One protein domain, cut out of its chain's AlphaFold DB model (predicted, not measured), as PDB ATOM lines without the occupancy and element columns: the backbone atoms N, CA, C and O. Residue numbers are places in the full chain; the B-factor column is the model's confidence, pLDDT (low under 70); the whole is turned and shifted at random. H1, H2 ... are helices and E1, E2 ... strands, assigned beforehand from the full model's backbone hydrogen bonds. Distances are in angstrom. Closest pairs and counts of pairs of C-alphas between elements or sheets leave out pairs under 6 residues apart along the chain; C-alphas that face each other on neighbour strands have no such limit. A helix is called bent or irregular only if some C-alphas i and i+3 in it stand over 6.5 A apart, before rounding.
ATOM      1  N   PRO A  31       2.326  -3.797  95.746       79.50
ATOM      2  CA  PRO A  31       3.228  -4.235  96.800       79.50
ATOM      3  C   PRO A  31       4.030  -3.030  97.304       79.50
ATOM      4  O   PRO A  31       4.624  -2.298  96.503       79.50
ATOM      5  N   GLY A  32       3.977  -2.783  98.616       80.69
ATOM      6  CA  GLY A  32       4.501  -1.558  99.229       80.69
ATOM      7  C   GLY A  32       5.971  -1.314  98.893       80.69
ATOM      8  O   GLY A  32       6.374  -0.169  98.689       80.69
ATOM      9  N   ASP A  33       6.731  -2.394  98.724       85.75
ATOM     10  CA  ASP A  33       8.144  -2.365  98.359       85.75
ATOM     11  C   ASP A  33       8.376  -1.824  96.943       85.75
ATOM     12  O   ASP A  33       9.284  -1.018  96.746       85.75
ATOM     13  N   ILE A  34       7.508  -2.146  95.972       89.31
ATOM     14  CA  ILE A  34       7.608  -1.604  94.604       89.31
ATOM     15  C   ILE A  34       7.333  -0.104  94.627       89.31
ATOM     16  O   ILE A  34       8.106   0.673  94.074       89.31
ATOM     17  N   ALA A  35       6.256   0.330  95.291       86.81
ATOM     18  CA  ALA A  35       5.902   1.750  95.384       86.81
ATOM     19  C   ALA A  35       6.924   2.573  96.190       86.81
ATOM     20  O   ALA A  35       7.075   3.780  95.982       86.81
ATOM     21  N   ALA A  36       7.597   1.951  97.158       89.12
ATOM     22  CA  ALA A  36       8.695   2.566  97.889       89.12
ATOM     23  C   ALA A  36       9.956   2.661  97.020       89.12
ATOM     24  O   ALA A  36      10.597   3.711  97.005       89.12
ATOM     25  N   CYS A  37      10.283   1.603  96.276       92.69
ATOM     26  CA  CYS A  37      11.431   1.573  95.381       92.69
ATOM     27  C   CYS A  37      11.297   2.600  94.255       92.69
ATOM     28  O   CYS A  37      12.180   3.432  94.097       92.69
ATOM     29  N   THR A  38      10.164   2.633  93.545       91.19
ATOM     30  CA  THR A  38       9.958   3.585  92.440       91.19
ATOM     31  C   THR A  38      10.073   5.033  92.907       91.19
ATOM     32  O   THR A  38      10.739   5.831  92.257       91.19
ATOM     33  N   ARG A  39       9.527   5.369  94.084       90.06
ATOM     34  CA  ARG A  39       9.701   6.701  94.688       90.06
ATOM     35  C   ARG A  39      11.147   7.007  95.068       90.06
ATOM     36  O   ARG A  39      11.580   8.138  94.885       90.06
ATOM     37  N   ARG A  40      11.878   6.030  95.612       92.06
ATOM     38  CA  ARG A  40      13.290   6.195  95.997       92.06
ATOM     39  C   ARG A  40      14.182   6.435  94.782       92.06
ATOM     40  O   ARG A  40      15.062   7.283  94.847       92.06
ATOM     41  N   GLU A  41      13.915   5.721  93.698       91.19
ATOM     42  CA  GLU A  41      14.611   5.843  92.415       91.19
ATOM     43  C   GLU A  41      14.172   7.090  91.616       91.19
ATOM     44  O   GLU A  41      14.697   7.356  90.542       91.19
ATOM     45  N   GLY A  42      13.212   7.879  92.123       91.25
ATOM     46  CA  GLY A  42      12.710   9.082  91.447       91.25
ATOM     47  C   GLY A  42      11.789   8.803  90.253       91.25
ATOM     48  O   GLY A  42      11.444   9.730  89.519       91.25
ATOM     49  N   LEU A  43      11.353   7.554  90.075       91.31
ATOM     50  CA  LEU A  43      10.521   7.141  88.949       91.31
ATOM     51  C   LEU A  43       9.087   7.616  89.179       91.31
ATOM     52  O   LEU A  43       8.440   7.292  90.183       91.31
ATOM     53  N   SER A  44       8.574   8.396  88.236       87.31
ATOM     54  CA  SER A  44       7.271   9.039  88.381       87.31
ATOM     55  C   SER A  44       6.151   8.164  87.832       87.31
ATOM     56  O   SER A  44       6.182   7.715  86.687       87.31
ATOM     57  N   ALA A  45       5.117   7.950  88.647       91.44
ATOM     58  CA  ALA A  45       3.928   7.241  88.201       91.44
ATOM     59  C   ALA A  45       3.163   8.078  87.166       91.44
ATOM     60  O   ALA A  45       2.779   9.222  87.421       91.44
ATOM     61  N   VAL A  46       2.886   7.480  86.015       93.75
ATOM     62  CA  VAL A  46       2.159   8.113  84.923       93.75
ATOM     63  C   VAL A  46       0.672   7.809  85.036       93.75
ATOM     64  O   VAL A  46       0.251   6.662  85.168       93.75
ATOM     65  N   ARG A  47      -0.148   8.859  84.965       91.06
ATOM     66  CA  ARG A  47      -1.615   8.764  85.042       91.06
ATOM     67  C   ARG A  47      -2.331   9.278  83.794       91.06
ATOM     68  O   ARG A  47      -3.546   9.128  83.700       91.06
ATOM     69  N   SER A  48      -1.609   9.852  82.832       93.06
ATOM     70  CA  SER A  48      -2.163  10.411  81.595       93.06
ATOM     71  C   SER A  48      -1.439   9.879  80.360       93.06
ATOM     72  O   SER A  48      -0.311   9.394  80.437       93.06
ATOM     73  N   ARG A  49      -2.089   9.992  79.198       93.38
ATOM     74  CA  ARG A  49      -1.519   9.568  77.908       93.38
ATOM     75  C   ARG A  49      -0.282  10.380  77.525       93.38
ATOM     76  O   ARG A  49       0.610   9.854  76.870       93.38
ATOM     77  N   ASP A  50      -0.232  11.646  77.934       92.69
ATOM     78  CA  ASP A  50       0.881  12.546  77.624       92.69
ATOM     79  C   ASP A  50       2.171  12.123  78.327       92.69
ATOM     80  O   ASP A  50       3.243  12.206  77.734       92.69
ATOM     81  N   GLY A  51       2.074  11.555  79.535       90.62
ATOM     82  CA  GLY A  51       3.228  10.953  80.206       90.62
ATOM     83  C   GLY A  51       3.722   9.657  79.550       90.62
ATOM     84  O   GLY A  51       4.791   9.181  79.898       90.62
ATOM     85  N   LEU A  52       2.974   9.090  78.596       93.56
ATOM     86  CA  LEU A  52       3.355   7.916  77.797       93.56
ATOM     87  C   LEU A  52       3.593   8.286  76.325       93.56
ATOM     88  O   LEU A  52       3.413   7.452  75.437       93.56
ATOM     89  N   ALA A  53       3.972   9.535  76.039       93.19
ATOM     90  CA  ALA A  53       4.165  10.011  74.670       93.19
ATOM     91  C   ALA A  53       5.156   9.154  73.864       93.19
ATOM     92  O   ALA A  53       4.897   8.906  72.689       93.19
ATOM     93  N   ALA A  54       6.217   8.641  74.500       91.62
ATOM     94  CA  ALA A  54       7.189   7.743  73.868       91.62
ATOM     95  C   ALA A  54       6.542   6.458  73.318       91.62
ATOM     96  O   ALA A  54       6.919   5.984  72.257       91.62
ATOM     97  N   MET A  55       5.485   5.950  73.964       93.44
ATOM     98  CA  MET A  55       4.773   4.757  73.498       93.44
ATOM     99  C   MET A  55       3.865   5.009  72.291       93.44
ATOM    100  O   MET A  55       3.353   4.056  71.709       93.44
ATOM    101  N   ARG A  56       3.539   6.269  71.974       93.69
ATOM    102  CA  ARG A  56       2.407   6.609  71.096       93.69
ATOM    103  C   ARG A  56       2.509   5.949  69.728       93.69
ATOM    104  O   ARG A  56       1.531   5.359  69.276       93.69
ATOM    105  N   GLU A  57       3.652   6.099  69.070       93.12
ATOM    106  CA  GLU A  57       3.880   5.570  67.725       93.12
ATOM    107  C   GLU A  57       3.873   4.038  67.744       93.12
ATOM    108  O   GLU A  57       3.125   3.412  66.993       93.12
ATOM    109  N   ASP A  58       4.590   3.442  68.692       93.25
ATOM    110  CA  ASP A  58       4.738   1.992  68.800       93.25
ATOM    111  C   ASP A  58       3.448   1.272  69.193       93.25
ATOM    112  O   ASP A  58       3.146   0.171  68.729       93.25
ATOM    113  N   VAL A  59       2.623   1.897  70.030       92.56
ATOM    114  CA  VAL A  59       1.303   1.368  70.383       92.56
ATOM    115  C   VAL A  59       0.364   1.379  69.181       92.56
ATOM    116  O   VAL A  59      -0.427   0.446  69.023       92.56
ATOM    117  N   LEU A  60       0.427   2.420  68.346       91.31
ATOM    118  CA  LEU A  60      -0.365   2.502  67.118       91.31
ATOM    119  C   LEU A  60       0.125   1.498  66.069       91.31
ATOM    120  O   LEU A  60      -0.700   0.881  65.397       91.31
ATOM    121  N   ALA A  61       1.441   1.295  65.980       92.12
ATOM    122  CA  ALA A  61       2.066   0.300  65.114       92.12
ATOM    123  C   ALA A  61       1.899  -1.146  65.623       92.12
ATOM    124  O   ALA A  61       2.068  -2.093  64.859       92.12
ATOM    125  N   GLY A  62       1.552  -1.334  66.901       91.12
ATOM    126  CA  GLY A  62       1.441  -2.653  67.526       91.12
ATOM    127  C   GLY A  62       2.794  -3.325  67.781       91.12
ATOM    128  O   GLY A  62       2.852  -4.549  67.871       91.12
ATOM    129  N   THR A  63       3.868  -2.542  67.886       92.50
ATOM    130  CA  THR A  63       5.257  -3.009  68.037       92.50
ATOM    131  C   THR A  63       5.700  -3.137  69.495       92.50
ATOM    132  O   THR A  63       6.747  -3.720  69.761       92.50
ATOM    133  N   VAL A  64       4.910  -2.637  70.452       92.12
ATOM    134  CA  VAL A  64       5.200  -2.777  71.888       92.12
ATOM    135  C   VAL A  64       5.102  -4.234  72.318       92.12
ATOM    136  O   VAL A  64       4.062  -4.877  72.152       92.12
ATOM    137  N   THR A  65       6.158  -4.733  72.952       91.00
ATOM    138  CA  THR A  65       6.228  -6.121  73.416       91.00
ATOM    139  C   THR A  65       6.193  -6.209  74.934       91.00
ATOM    140  O   THR A  65       6.592  -5.287  75.641       91.00
ATOM    141  N   VAL A  66       5.698  -7.334  75.453       91.44
ATOM    142  CA  VAL A  66       5.824  -7.666  76.875       91.44
ATOM    143  C   VAL A  66       7.144  -8.404  77.059       91.44
ATOM    144  O   VAL A  66       7.264  -9.558  76.653       91.44
ATOM    145  N   THR A  67       8.123  -7.753  77.676       91.19
ATOM    146  CA  THR A  67       9.478  -8.297  77.857       91.19
ATOM    147  C   THR A  67       9.598  -9.134  79.128       91.19
ATOM    148  O   THR A  67      10.384 -10.081  79.186       91.19
ATOM    149  N   ARG A  68       8.804  -8.827  80.160       92.44
ATOM    150  CA  ARG A  68       8.794  -9.576  81.424       92.44
ATOM    151  C   ARG A  68       7.426  -9.540  82.091       92.44
ATOM    152  O   ARG A  68       6.653  -8.606  81.890       92.44
ATOM    153  N   ARG A  69       7.135 -10.564  82.896       92.50
ATOM    154  CA  ARG A  69       5.947 -10.644  83.750       92.50
ATOM    155  C   ARG A  69       6.327 -11.052  85.164       92.50
ATOM    156  O   ARG A  69       7.293 -11.786  85.353       92.50
ATOM    157  N   TRP A  70       5.519 -10.606  86.113       92.50
ATOM    158  CA  TRP A  70       5.611 -10.955  87.523       92.50
ATOM    159  C   TRP A  70       4.231 -11.293  88.074       92.50
ATOM    160  O   TRP A  70       3.213 -10.775  87.603       92.50
ATOM    161  N   ASP A  71       4.217 -12.156  89.082       90.94
ATOM    162  CA  ASP A  71       3.019 -12.579  89.792       90.94
ATOM    163  C   ASP A  71       3.298 -12.563  91.296       90.94
ATOM    164  O   ASP A  71       4.050 -13.392  91.800       90.94
ATOM    165  N   TRP A  72       2.696 -11.605  91.996       88.44
ATOM    166  CA  TRP A  72       2.748 -11.461  93.453       88.44
ATOM    167  C   TRP A  72       1.394 -11.838  94.080       88.44
ATOM    168  O   TRP A  72       0.968 -11.287  95.097       88.44
ATOM    169  N   GLY A  73       0.651 -12.747  93.442       87.12
ATOM    170  CA  GLY A  73      -0.649 -13.222  93.906       87.12
ATOM    171  C   GLY A  73      -1.790 -12.292  93.499       87.12
ATOM    172  O   GLY A  73      -2.321 -12.389  92.392       87.12
ATOM    173  N   LYS A  74      -2.213 -11.396  94.402       83.94
ATOM    174  CA  LYS A  74      -3.321 -10.451  94.128       83.94
ATOM    175  C   LYS A  74      -2.941  -9.370  93.112       83.94
ATOM    176  O   LYS A  74      -3.827  -8.763  92.503       83.94
ATOM    177  N   THR A  75      -1.642  -9.180  92.913       87.94
ATOM    178  CA  THR A  75      -1.065  -8.199  92.000       87.94
ATOM    179  C   THR A  75      -0.153  -8.894  91.022       87.94
ATOM    180  O   THR A  75       0.640  -9.756  91.385       87.94
ATOM    181  N   LYS A  76      -0.243  -8.485  89.769       91.06
ATOM    182  CA  LYS A  76       0.598  -8.953  88.682       91.06
ATOM    183  C   LYS A  76       1.255  -7.750  88.024       91.06
ATOM    184  O   LYS A  76       0.743  -6.633  88.097       91.06
ATOM    185  N   GLY A  77       2.400  -7.986  87.404       92.31
ATOM    186  CA  GLY A  77       3.194  -6.953  86.757       92.31
ATOM    187  C   GLY A  77       3.645  -7.372  85.376       92.31
ATOM    188  O   GLY A  77       3.790  -8.560  85.081       92.31
ATOM    189  N   ALA A  78       3.871  -6.386  84.521       93.38
ATOM    190  CA  ALA A  78       4.447  -6.580  83.206       93.38
ATOM    191  C   ALA A  78       5.386  -5.427  82.903       93.38
ATOM    192  O   ALA A  78       5.109  -4.275  83.234       93.38
ATOM    193  N   LEU A  79       6.485  -5.772  82.249       94.19
ATOM    194  CA  LEU A  79       7.379  -4.820  81.635       94.19
ATOM    195  C   LEU A  79       7.042  -4.783  80.152       94.19
ATOM    196  O   LEU A  79       7.071  -5.817  79.482       94.19
ATOM    197  N   LEU A  80       6.681  -3.606  79.664       93.88
ATOM    198  CA  LEU A  80       6.500  -3.337  78.248       93.88
ATOM    199  C   LEU A  80       7.775  -2.683  77.722       93.88
ATOM    200  O   LEU A  80       8.307  -1.800  78.387       93.88
ATOM    201  N   GLY A  81       8.252  -3.103  76.558       93.38
ATOM    202  CA  GLY A  81       9.405  -2.504  75.886       93.38
ATOM    203  C   GLY A  81       9.015  -1.917  74.536       93.38
ATOM    204  O   GLY A  81       8.193  -2.508  73.820       93.38
ATOM    205  N   GLY A  82       9.592  -0.761  74.207       92.12
ATOM    206  CA  GLY A  82       9.618  -0.259  72.835       92.12
ATOM    207  C   GLY A  82      10.465  -1.169  71.934       92.12
ATOM    208  O   GLY A  82      11.368  -1.847  72.422       92.12
ATOM    209  N   PRO A  83      10.208  -1.217  70.617       91.62
ATOM    210  CA  PRO A  83      10.944  -2.078  69.686       91.62
ATOM    211  C   PRO A  83      12.424  -1.700  69.530       91.62
ATOM    212  O   PRO A  83      13.194  -2.480  68.974       91.62
ATOM    213  N   ARG A  84      12.815  -0.497  69.972       90.81
ATOM    214  CA  ARG A  84      14.191   0.014  69.923       90.81
ATOM    215  C   ARG A  84      14.881   0.012  71.289       90.81
ATOM    216  O   ARG A  84      15.975   0.556  71.388       90.81
ATOM    217  N   ASP A  85      14.245  -0.558  72.316       88.81
ATOM    218  CA  ASP A  85      14.710  -0.522  73.710       88.81
ATOM    219  C   ASP A  85      15.009   0.904  74.231       88.81
ATOM    220  O   ASP A  85      15.833   1.102  75.119       88.81
ATOM    221  N   ASP A  86      14.329   1.908  73.675       91.81
ATOM    222  CA  ASP A  86      14.457   3.335  73.996       91.81
ATOM    223  C   ASP A  86      13.571   3.772  75.171       91.81
ATOM    224  O   ASP A  86      13.775   4.839  75.756       91.81
ATOM    225  N   TYR A  87      12.596   2.937  75.527       94.50
ATOM    226  CA  TYR A  87      11.824   3.061  76.748       94.50
ATOM    227  C   TYR A  87      11.354   1.696  77.262       94.50
ATOM    228  O   TYR A  87      11.168   0.724  76.520       94.50
ATOM    229  N   ALA A  88      11.066   1.659  78.557       95.12
ATOM    230  CA  ALA A  88      10.419   0.560  79.241       95.12
ATOM    231  C   ALA A  88       9.282   1.082  80.122       95.12
ATOM    232  O   ALA A  88       9.380   2.147  80.726       95.12
ATOM    233  N   VAL A  89       8.194   0.319  80.212       95.50
ATOM    234  CA  VAL A  89       7.035   0.655  81.047       95.50
ATOM    235  C   VAL A  89       6.733  -0.484  81.995       95.50
ATOM    236  O   VAL A  89       6.351  -1.571  81.565       95.50
ATOM    237  N   LEU A  90       6.868  -0.230  83.292       95.19
ATOM    238  CA  LEU A  90       6.361  -1.123  84.321       95.19
ATOM    239  C   LEU A  90       4.895  -0.799  84.561       95.19
ATOM    240  O   LEU A  90       4.541   0.319  84.929       95.19
ATOM    241  N   VAL A  91       4.046  -1.802  84.396       94.38
ATOM    242  CA  VAL A  91       2.624  -1.695  84.688       94.38
ATOM    243  C   VAL A  91       2.201  -2.810  85.627       94.38
ATOM    244  O   VAL A  91       2.520  -3.981  85.417       94.38
ATOM    245  N   LEU A  92       1.463  -2.429  86.664       92.38
ATOM    246  CA  LEU A  92       0.857  -3.345  87.618       92.38
ATOM    247  C   LEU A  92      -0.645  -3.429  87.380       92.38
ATOM    248  O   LEU A  92      -1.280  -2.435  87.039       92.38
ATOM    249  N   TRP A  93      -1.221  -4.605  87.595       90.31
ATOM    250  CA  TRP A  93      -2.665  -4.816  87.594       90.31
ATOM    251  C   TRP A  93      -3.063  -5.826  88.670       90.31
ATOM    252  O   TRP A  93      -2.279  -6.665  89.109       90.31
ATOM    253  N   ASN A  94      -4.310  -5.735  89.098       86.75
ATOM    254  CA  ASN A  94      -4.966  -6.578  90.087       86.75
ATOM    255  C   ASN A  94      -6.303  -7.113  89.530       86.75
ATOM    256  O   ASN A  94      -6.695  -6.787  88.406       86.75
ATOM    257  N   VAL A  95      -7.016  -7.914  90.326       77.19
ATOM    258  CA  VAL A  95      -8.307  -8.537  89.962       77.19
ATOM    259  C   VAL A  95      -9.400  -7.513  89.602       77.19
ATOM    260  O   VAL A  95     -10.244  -7.798  88.758       77.19
ATOM    261  N   GLY A  96      -9.367  -6.314  90.191       72.62
ATOM    262  CA  GLY A  96     -10.298  -5.213  89.918       72.62
ATOM    263  C   GLY A  96      -9.909  -4.327  88.732       72.62
ATOM    264  O   GLY A  96     -10.633  -3.391  88.404       72.62
ATOM    265  N   THR A  97      -8.786  -4.611  88.066       77.19
ATOM    266  CA  THR A  97      -8.292  -3.816  86.934       77.19
ATOM    267  C   THR A  97      -8.181  -4.637  85.657       77.19
ATOM    268  O   THR A  97      -8.089  -5.867  85.700       77.19
ATOM    269  N   PRO A  98      -8.178  -3.977  84.487       75.94
ATOM    270  CA  PRO A  98      -7.962  -4.645  83.218       75.94
ATOM    271  C   PRO A  98      -6.745  -5.579  83.206       75.94
ATOM    272  O   PRO A  98      -5.608  -5.139  83.337       75.94
ATOM    273  N   SER A  99      -6.976  -6.870  82.957       74.25
ATOM    274  CA  SER A  99      -5.881  -7.827  82.784       74.25
ATOM    275  C   SER A  99      -5.012  -7.479  81.575       74.25
ATOM    276  O   SER A  99      -5.518  -7.200  80.482       74.25
ATOM    277  N   LEU A 100      -3.694  -7.582  81.755       75.69
ATOM    278  CA  LEU A 100      -2.703  -7.440  80.687       75.69
ATOM    279  C   LEU A 100      -2.301  -8.772  80.032       75.69
ATOM    280  O   LEU A 100      -1.315  -8.845  79.298       75.69
ATOM    281  N   ALA A 101      -3.071  -9.839  80.251       65.56
ATOM    282  CA  ALA A 101      -2.833 -11.126  79.597       65.56
ATOM    283  C   ALA A 101      -3.157 -11.113  78.086       65.56
ATOM    284  O   ALA A 101      -2.638 -11.941  77.341       65.56
ATOM    285  N   ALA A 102      -4.000 -10.184  77.621       65.94
ATOM    286  CA  ALA A 102      -4.487 -10.135  76.241       65.94
ATOM    287  C   ALA A 102      -3.516  -9.432  75.275       65.94
ATOM    288  O   ALA A 102      -2.798  -8.517  75.668       65.94
ATOM    289  N   ALA A 103      -3.580  -9.769  73.981       59.16
ATOM    290  CA  ALA A 103      -2.718  -9.227  72.917       59.16
ATOM    291  C   ALA A 103      -2.775  -7.692  72.718       59.16
ATOM    292  O   ALA A 103      -1.890  -7.124  72.094       59.16
ATOM    293  N   ARG A 104      -3.790  -6.994  73.252       70.19
ATOM    294  CA  ARG A 104      -3.942  -5.519  73.167       70.19
ATOM    295  C   ARG A 104      -3.625  -4.791  74.479       70.19
ATOM    296  O   ARG A 104      -4.137  -3.702  74.733       70.19
ATOM    297  N   SER A 105      -2.831  -5.418  75.336       82.50
ATOM    298  CA  SER A 105      -2.497  -4.933  76.678       82.50
ATOM    299  C   SER A 105      -1.781  -3.580  76.642       82.50
ATOM    300  O   SER A 105      -2.241  -2.646  77.294       82.50
ATOM    301  N   ALA A 106      -0.758  -3.423  75.799       88.62
ATOM    302  CA  ALA A 106      -0.013  -2.167  75.661       88.62
ATOM    303  C   ALA A 106      -0.897  -0.977  75.244       88.62
ATOM    304  O   ALA A 106      -0.811   0.106  75.821       88.62
ATOM    305  N   ARG A 107      -1.823  -1.193  74.298       90.94
ATOM    306  CA  ARG A 107      -2.757  -0.151  73.851       90.94
ATOM    307  C   ARG A 107      -3.661   0.345  74.971       90.94
ATOM    308  O   ARG A 107      -3.910   1.541  75.076       90.94
ATOM    309  N   ARG A 108      -4.126  -0.560  75.832       90.31
ATOM    310  CA  ARG A 108      -4.965  -0.187  76.973       90.31
ATOM    311  C   ARG A 108      -4.194   0.622  78.012       90.31
ATOM    312  O   ARG A 108      -4.735   1.610  78.497       90.31
ATOM    313  N   VAL A 109      -2.955   0.231  78.313       92.94
ATOM    314  CA  VAL A 109      -2.064   0.983  79.215       92.94
ATOM    315  C   VAL A 109      -1.847   2.400  78.694       92.94
ATOM    316  O   VAL A 109      -1.961   3.351  79.457       92.94
ATOM    317  N   TYR A 110      -1.632   2.549  77.386       93.56
ATOM    318  CA  TYR A 110      -1.476   3.859  76.760       93.56
ATOM    319  C   TYR A 110      -2.758   4.700  76.751       93.56
ATOM    320  O   TYR A 110      -2.692   5.900  76.989       93.56
ATOM    321  N   GLU A 111      -3.925   4.117  76.462       92.94
ATOM    322  CA  GLU A 111      -5.190   4.864  76.386       92.94
ATOM    323  C   GLU A 111      -5.727   5.262  77.767       92.94
ATOM    324  O   GLU A 111      -6.277   6.355  77.915       92.94
ATOM    325  N   ARG A 112      -5.588   4.380  78.764       91.31
ATOM    326  CA  ARG A 112      -6.157   4.539  80.109       91.31
ATOM    327  C   ARG A 112      -5.154   4.142  81.204       91.31
ATOM    328  O   ARG A 112      -5.411   3.199  81.951       91.31
ATOM    329  N   PRO A 113      -4.023   4.856  81.346       91.75
ATOM    330  CA  PRO A 113      -3.025   4.541  82.371       91.75
ATOM    331  C   PRO A 113      -3.567   4.691  83.801       91.75
ATOM    332  O   PRO A 113      -3.137   3.979  84.703       91.75
ATOM    333  N   ALA A 114      -4.557   5.565  84.013       88.81
ATOM    334  CA  ALA A 114      -5.202   5.752  85.312       88.81
ATOM    335  C   ALA A 114      -6.005   4.530  85.802       88.81
ATOM    336  O   ALA A 114      -6.197   4.405  87.009       88.81
ATOM    337  N   ASP A 115      -6.420   3.626  84.905       89.31
ATOM    338  CA  ASP A 115      -7.142   2.393  85.264       89.31
ATOM    339  C   ASP A 115      -6.235   1.371  85.969       89.31
ATOM    340  O   ASP A 115      -6.718   0.368  86.495       89.31
ATOM    341  N   PHE A 116      -4.920   1.595  85.954       90.06
ATOM    342  CA  PHE A 116      -3.933   0.716  86.561       90.06
ATOM    343  C   PHE A 116      -3.445   1.297  87.894       90.06
ATOM    344  O   PHE A 116      -3.265   2.513  88.025       90.06
ATOM    345  N   PRO A 117      -3.193   0.453  88.908       89.31
ATOM    346  CA  PRO A 117      -2.699   0.905  90.202       89.31
ATOM    347  C   PRO A 117      -1.340   1.608  90.091       89.31
ATOM    348  O   PRO A 117      -1.129   2.627  90.751       89.31
ATOM    349  N   LEU A 118      -0.461   1.122  89.208       91.25
ATOM    350  CA  LEU A 118       0.844   1.712  88.935       91.25
ATOM    351  C   LEU A 118       1.199   1.563  87.454       91.25
ATOM    352  O   LEU A 118       1.134   0.463  86.905       91.25
ATOM    353  N   VAL A 119       1.627   2.667  86.848       94.44
ATOM    354  CA  VAL A 119       2.283   2.715  85.540       94.44
ATOM    355  C   VAL A 119       3.491   3.621  85.695       94.44
ATOM    356  O   VAL A 119       3.341   4.743  86.166       94.44
ATOM    357  N   VAL A 120       4.675   3.149  85.334       95.38
ATOM    358  CA  VAL A 120       5.926   3.914  85.386       95.38
ATOM    359  C   VAL A 120       6.638   3.707  84.064       95.38
ATOM    360  O   VAL A 120       6.728   2.570  83.609       95.38
ATOM    361  N   ILE A 121       7.122   4.784  83.457       95.00
ATOM    362  CA  ILE A 121       7.912   4.751  82.225       95.00
ATOM    363  C   ILE A 121       9.309   5.274  82.513       95.00
ATOM    364  O   ILE A 121       9.452   6.248  83.240       95.00
ATOM    365  N   GLU A 122      10.306   4.636  81.921       94.56
ATOM    366  CA  GLU A 122      11.701   5.061  81.969       94.56
ATOM    367  C   GLU A 122      12.384   4.784  80.638       94.56
ATOM    368  O   GLU A 122      11.927   3.936  79.874       94.56
ATOM    369  N   SER A 123      13.497   5.465  80.368       89.94
ATOM    370  CA  SER A 123      14.329   5.159  79.197       89.94
ATOM    371  C   SER A 123      15.013   3.797  79.323       89.94
ATOM    372  O   SER A 123      15.184   3.090  78.339       89.94
ATOM    373  N   GLU A 124      15.375   3.395  80.546       87.50
ATOM    374  CA  GLU A 124      16.036   2.120  80.817       87.50
ATOM    375  C   GLU A 124      15.186   1.200  81.697       87.50
ATOM    376  O   GLU A 124      14.607   1.596  82.707       87.50
ATOM    377  N   SER A 125      15.188  -0.092  81.374       91.12
ATOM    378  CA  SER A 125      14.441  -1.101  82.134       91.12
ATOM    379  C   SER A 125      15.074  -1.486  83.475       91.12
ATOM    380  O   SER A 125      14.418  -2.132  84.291       91.12
ATOM    381  N   ARG A 126      16.339  -1.123  83.729       93.31
ATOM    382  CA  ARG A 126      17.117  -1.637  84.870       93.31
ATOM    383  C   ARG A 126      16.494  -1.278  86.220       93.31
ATOM    384  O   ARG A 126      16.281  -2.175  87.033       93.31
ATOM    385  N   ALA A 127      16.173  -0.001  86.435       92.38
ATOM    386  CA  ALA A 127      15.556   0.467  87.678       92.38
ATOM    387  C   ALA A 127      14.163  -0.153  87.882       92.38
ATOM    388  O   ALA A 127      13.843  -0.648  88.961       92.38
ATOM    389  N   LEU A 128      13.367  -0.234  86.810       93.12
ATOM    390  CA  LEU A 128      12.040  -0.853  86.832       93.12
ATOM    391  C   LEU A 128      12.095  -2.338  87.211       93.12
ATOM    392  O   LEU A 128      11.285  -2.809  88.008       93.12
ATOM    393  N   ILE A 129      13.062  -3.075  86.660       94.56
ATOM    394  CA  ILE A 129      13.279  -4.489  86.975       94.56
ATOM    395  C   ILE A 129      13.705  -4.656  88.432       94.56
ATOM    396  O   ILE A 129      13.150  -5.518  89.111       94.56
ATOM    397  N   ALA A 130      14.656  -3.847  88.905       93.94
ATOM    398  CA  ALA A 130      15.129  -3.906  90.284       93.94
ATOM    399  C   ALA A 130      13.981  -3.656  91.275       93.94
ATOM    400  O   ALA A 130      13.798  -4.436  92.208       93.94
ATOM    401  N   CYS A 131      13.143  -2.648  91.016       93.06
ATOM    402  CA  CYS A 131      11.976  -2.364  91.849       93.06
ATOM    403  C   CYS A 131      10.896  -3.444  91.789       93.06
ATOM    404  O   CYS A 131      10.243  -3.706  92.791       93.06
ATOM    405  N   ALA A 132      10.689  -4.097  90.648       92.31
ATOM    406  CA  ALA A 132       9.769  -5.229  90.584       92.31
ATOM    407  C   ALA A 132      10.310  -6.453  91.354       92.31
ATOM    408  O   ALA A 132       9.545  -7.241  91.896       92.31
ATOM    409  N   GLN A 133      11.629  -6.628  91.424       92.62
ATOM    410  CA  GLN A 133      12.255  -7.749  92.132       92.62
ATOM    411  C   GLN A 133      12.340  -7.564  93.650       92.62
ATOM    412  O   GLN A 133      12.645  -8.529  94.344       92.62
ATOM    413  N   SER A 134      12.083  -6.364  94.171       87.44
ATOM    414  CA  SER A 134      12.114  -6.097  95.611       87.44
ATOM    415  C   SER A 134      10.825  -6.480  96.347       87.44
ATOM    416  O   SER A 134      10.704  -6.152  97.522       87.44
ATOM    417  N   ALA A 135       9.862  -7.092  95.653       79.75
ATOM    418  CA  ALA A 135       8.534  -7.443  96.158       79.75
ATOM    419  C   ALA A 135       8.357  -8.936  96.431       79.75
ATOM    420  O   ALA A 135       9.068  -9.741  95.787       79.75
TER     421      ALA A 135
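Overview. This is residues 31 to 135 of the 135 residues of the protein "Unannotated protein" of freshwater metagenome (UniProt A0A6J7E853). A twisted sheet of four strands lies between helices: H2 and H3 cover one face, and H4 packs along the other. H1 packs on H4, far from H2 and H3. The printed part has 105 residues with four named helices and four named strands, in the order H1, H2, E1, E2, E3, H3, E4, H4. The sheet runs E1, E2, E3, E4, antiparallel throughout, and the class is mixed, helices and strands. The whole is compact and rounded, with a radius of gyration of the C-alphas of 12.3 A and spans of 34 by 27 by 22 A.

Along the chain. H1 is residues 32 to 40, 12.2 A long, and begins at C-alpha 32 at (4.501, -1.558, 99.229). H2 is residues 50 to 61, 17.5 A; it is irregular, with C-alphas 51 and 54 8.1 A apart. E1 is residues 65 to 71, 17.9 A, E2 residues 75 to 81, 20.0 A, and E3 residues 88 to 94, 20.1 A, with C-alpha 88 at (10.419, 0.560, 79.241). H3 is residues 105 to 111, 10.2 A, and E4 residues 118 to 122, 13.3 A. H4 is residues 125 to 133, 12.2 A, and ends at C-alpha 133 at (12.255, -7.749, 92.132).

Arrangement. E1, E2 and E3 form a meander, each strand the antiparallel neighbour of the one before; E1 and E2 are a hairpin, and so are E2 and E3. N 67 and O 79 are 2.8 A apart, N 78 and O 91 2.9 A, and, between E3 and E4, N 90 and O 120 2.8 A, each within hydrogen-bond range. The sheet has three layers with its helices, which lie on both faces. H2 has a height over the sheet of 10.4 A and runs across the strands, at 69 degrees to E2 on the local plane. H3, on the same face, has a height of 9.6 A and also runs across them. H2 and H3 touch at a steep tilt of 49 degrees, opposite ways; their closest C-alphas, of Val 59 and Arg 107, are 5.6 A apart. H4, on the opposite face, has a height of 8.8 A and runs along the strands, at 6 degrees to E3 on the local plane. H1 touches H4 at a shallow tilt of 31 degrees, opposite ways; their closest C-alphas, of Ile 34 and Cys 131, are 5.2 A apart. H1 only grazes the sheet, with residues 34 to 38. Every O i to N i+4 pair is within hydrogen-bond range in H1, H3 and H4; in H2 3 of 8 are, beside 6 of 9 O i to N i+3 pairs.

Size, cuts and confidence. The C-alphas farthest apart, of Gly 32 and Ala 61, are 34.3 A apart. The printed part has no cut and no long link. Mean pLDDT of the printed part is 89.3; residues 101 to 103 are under 70.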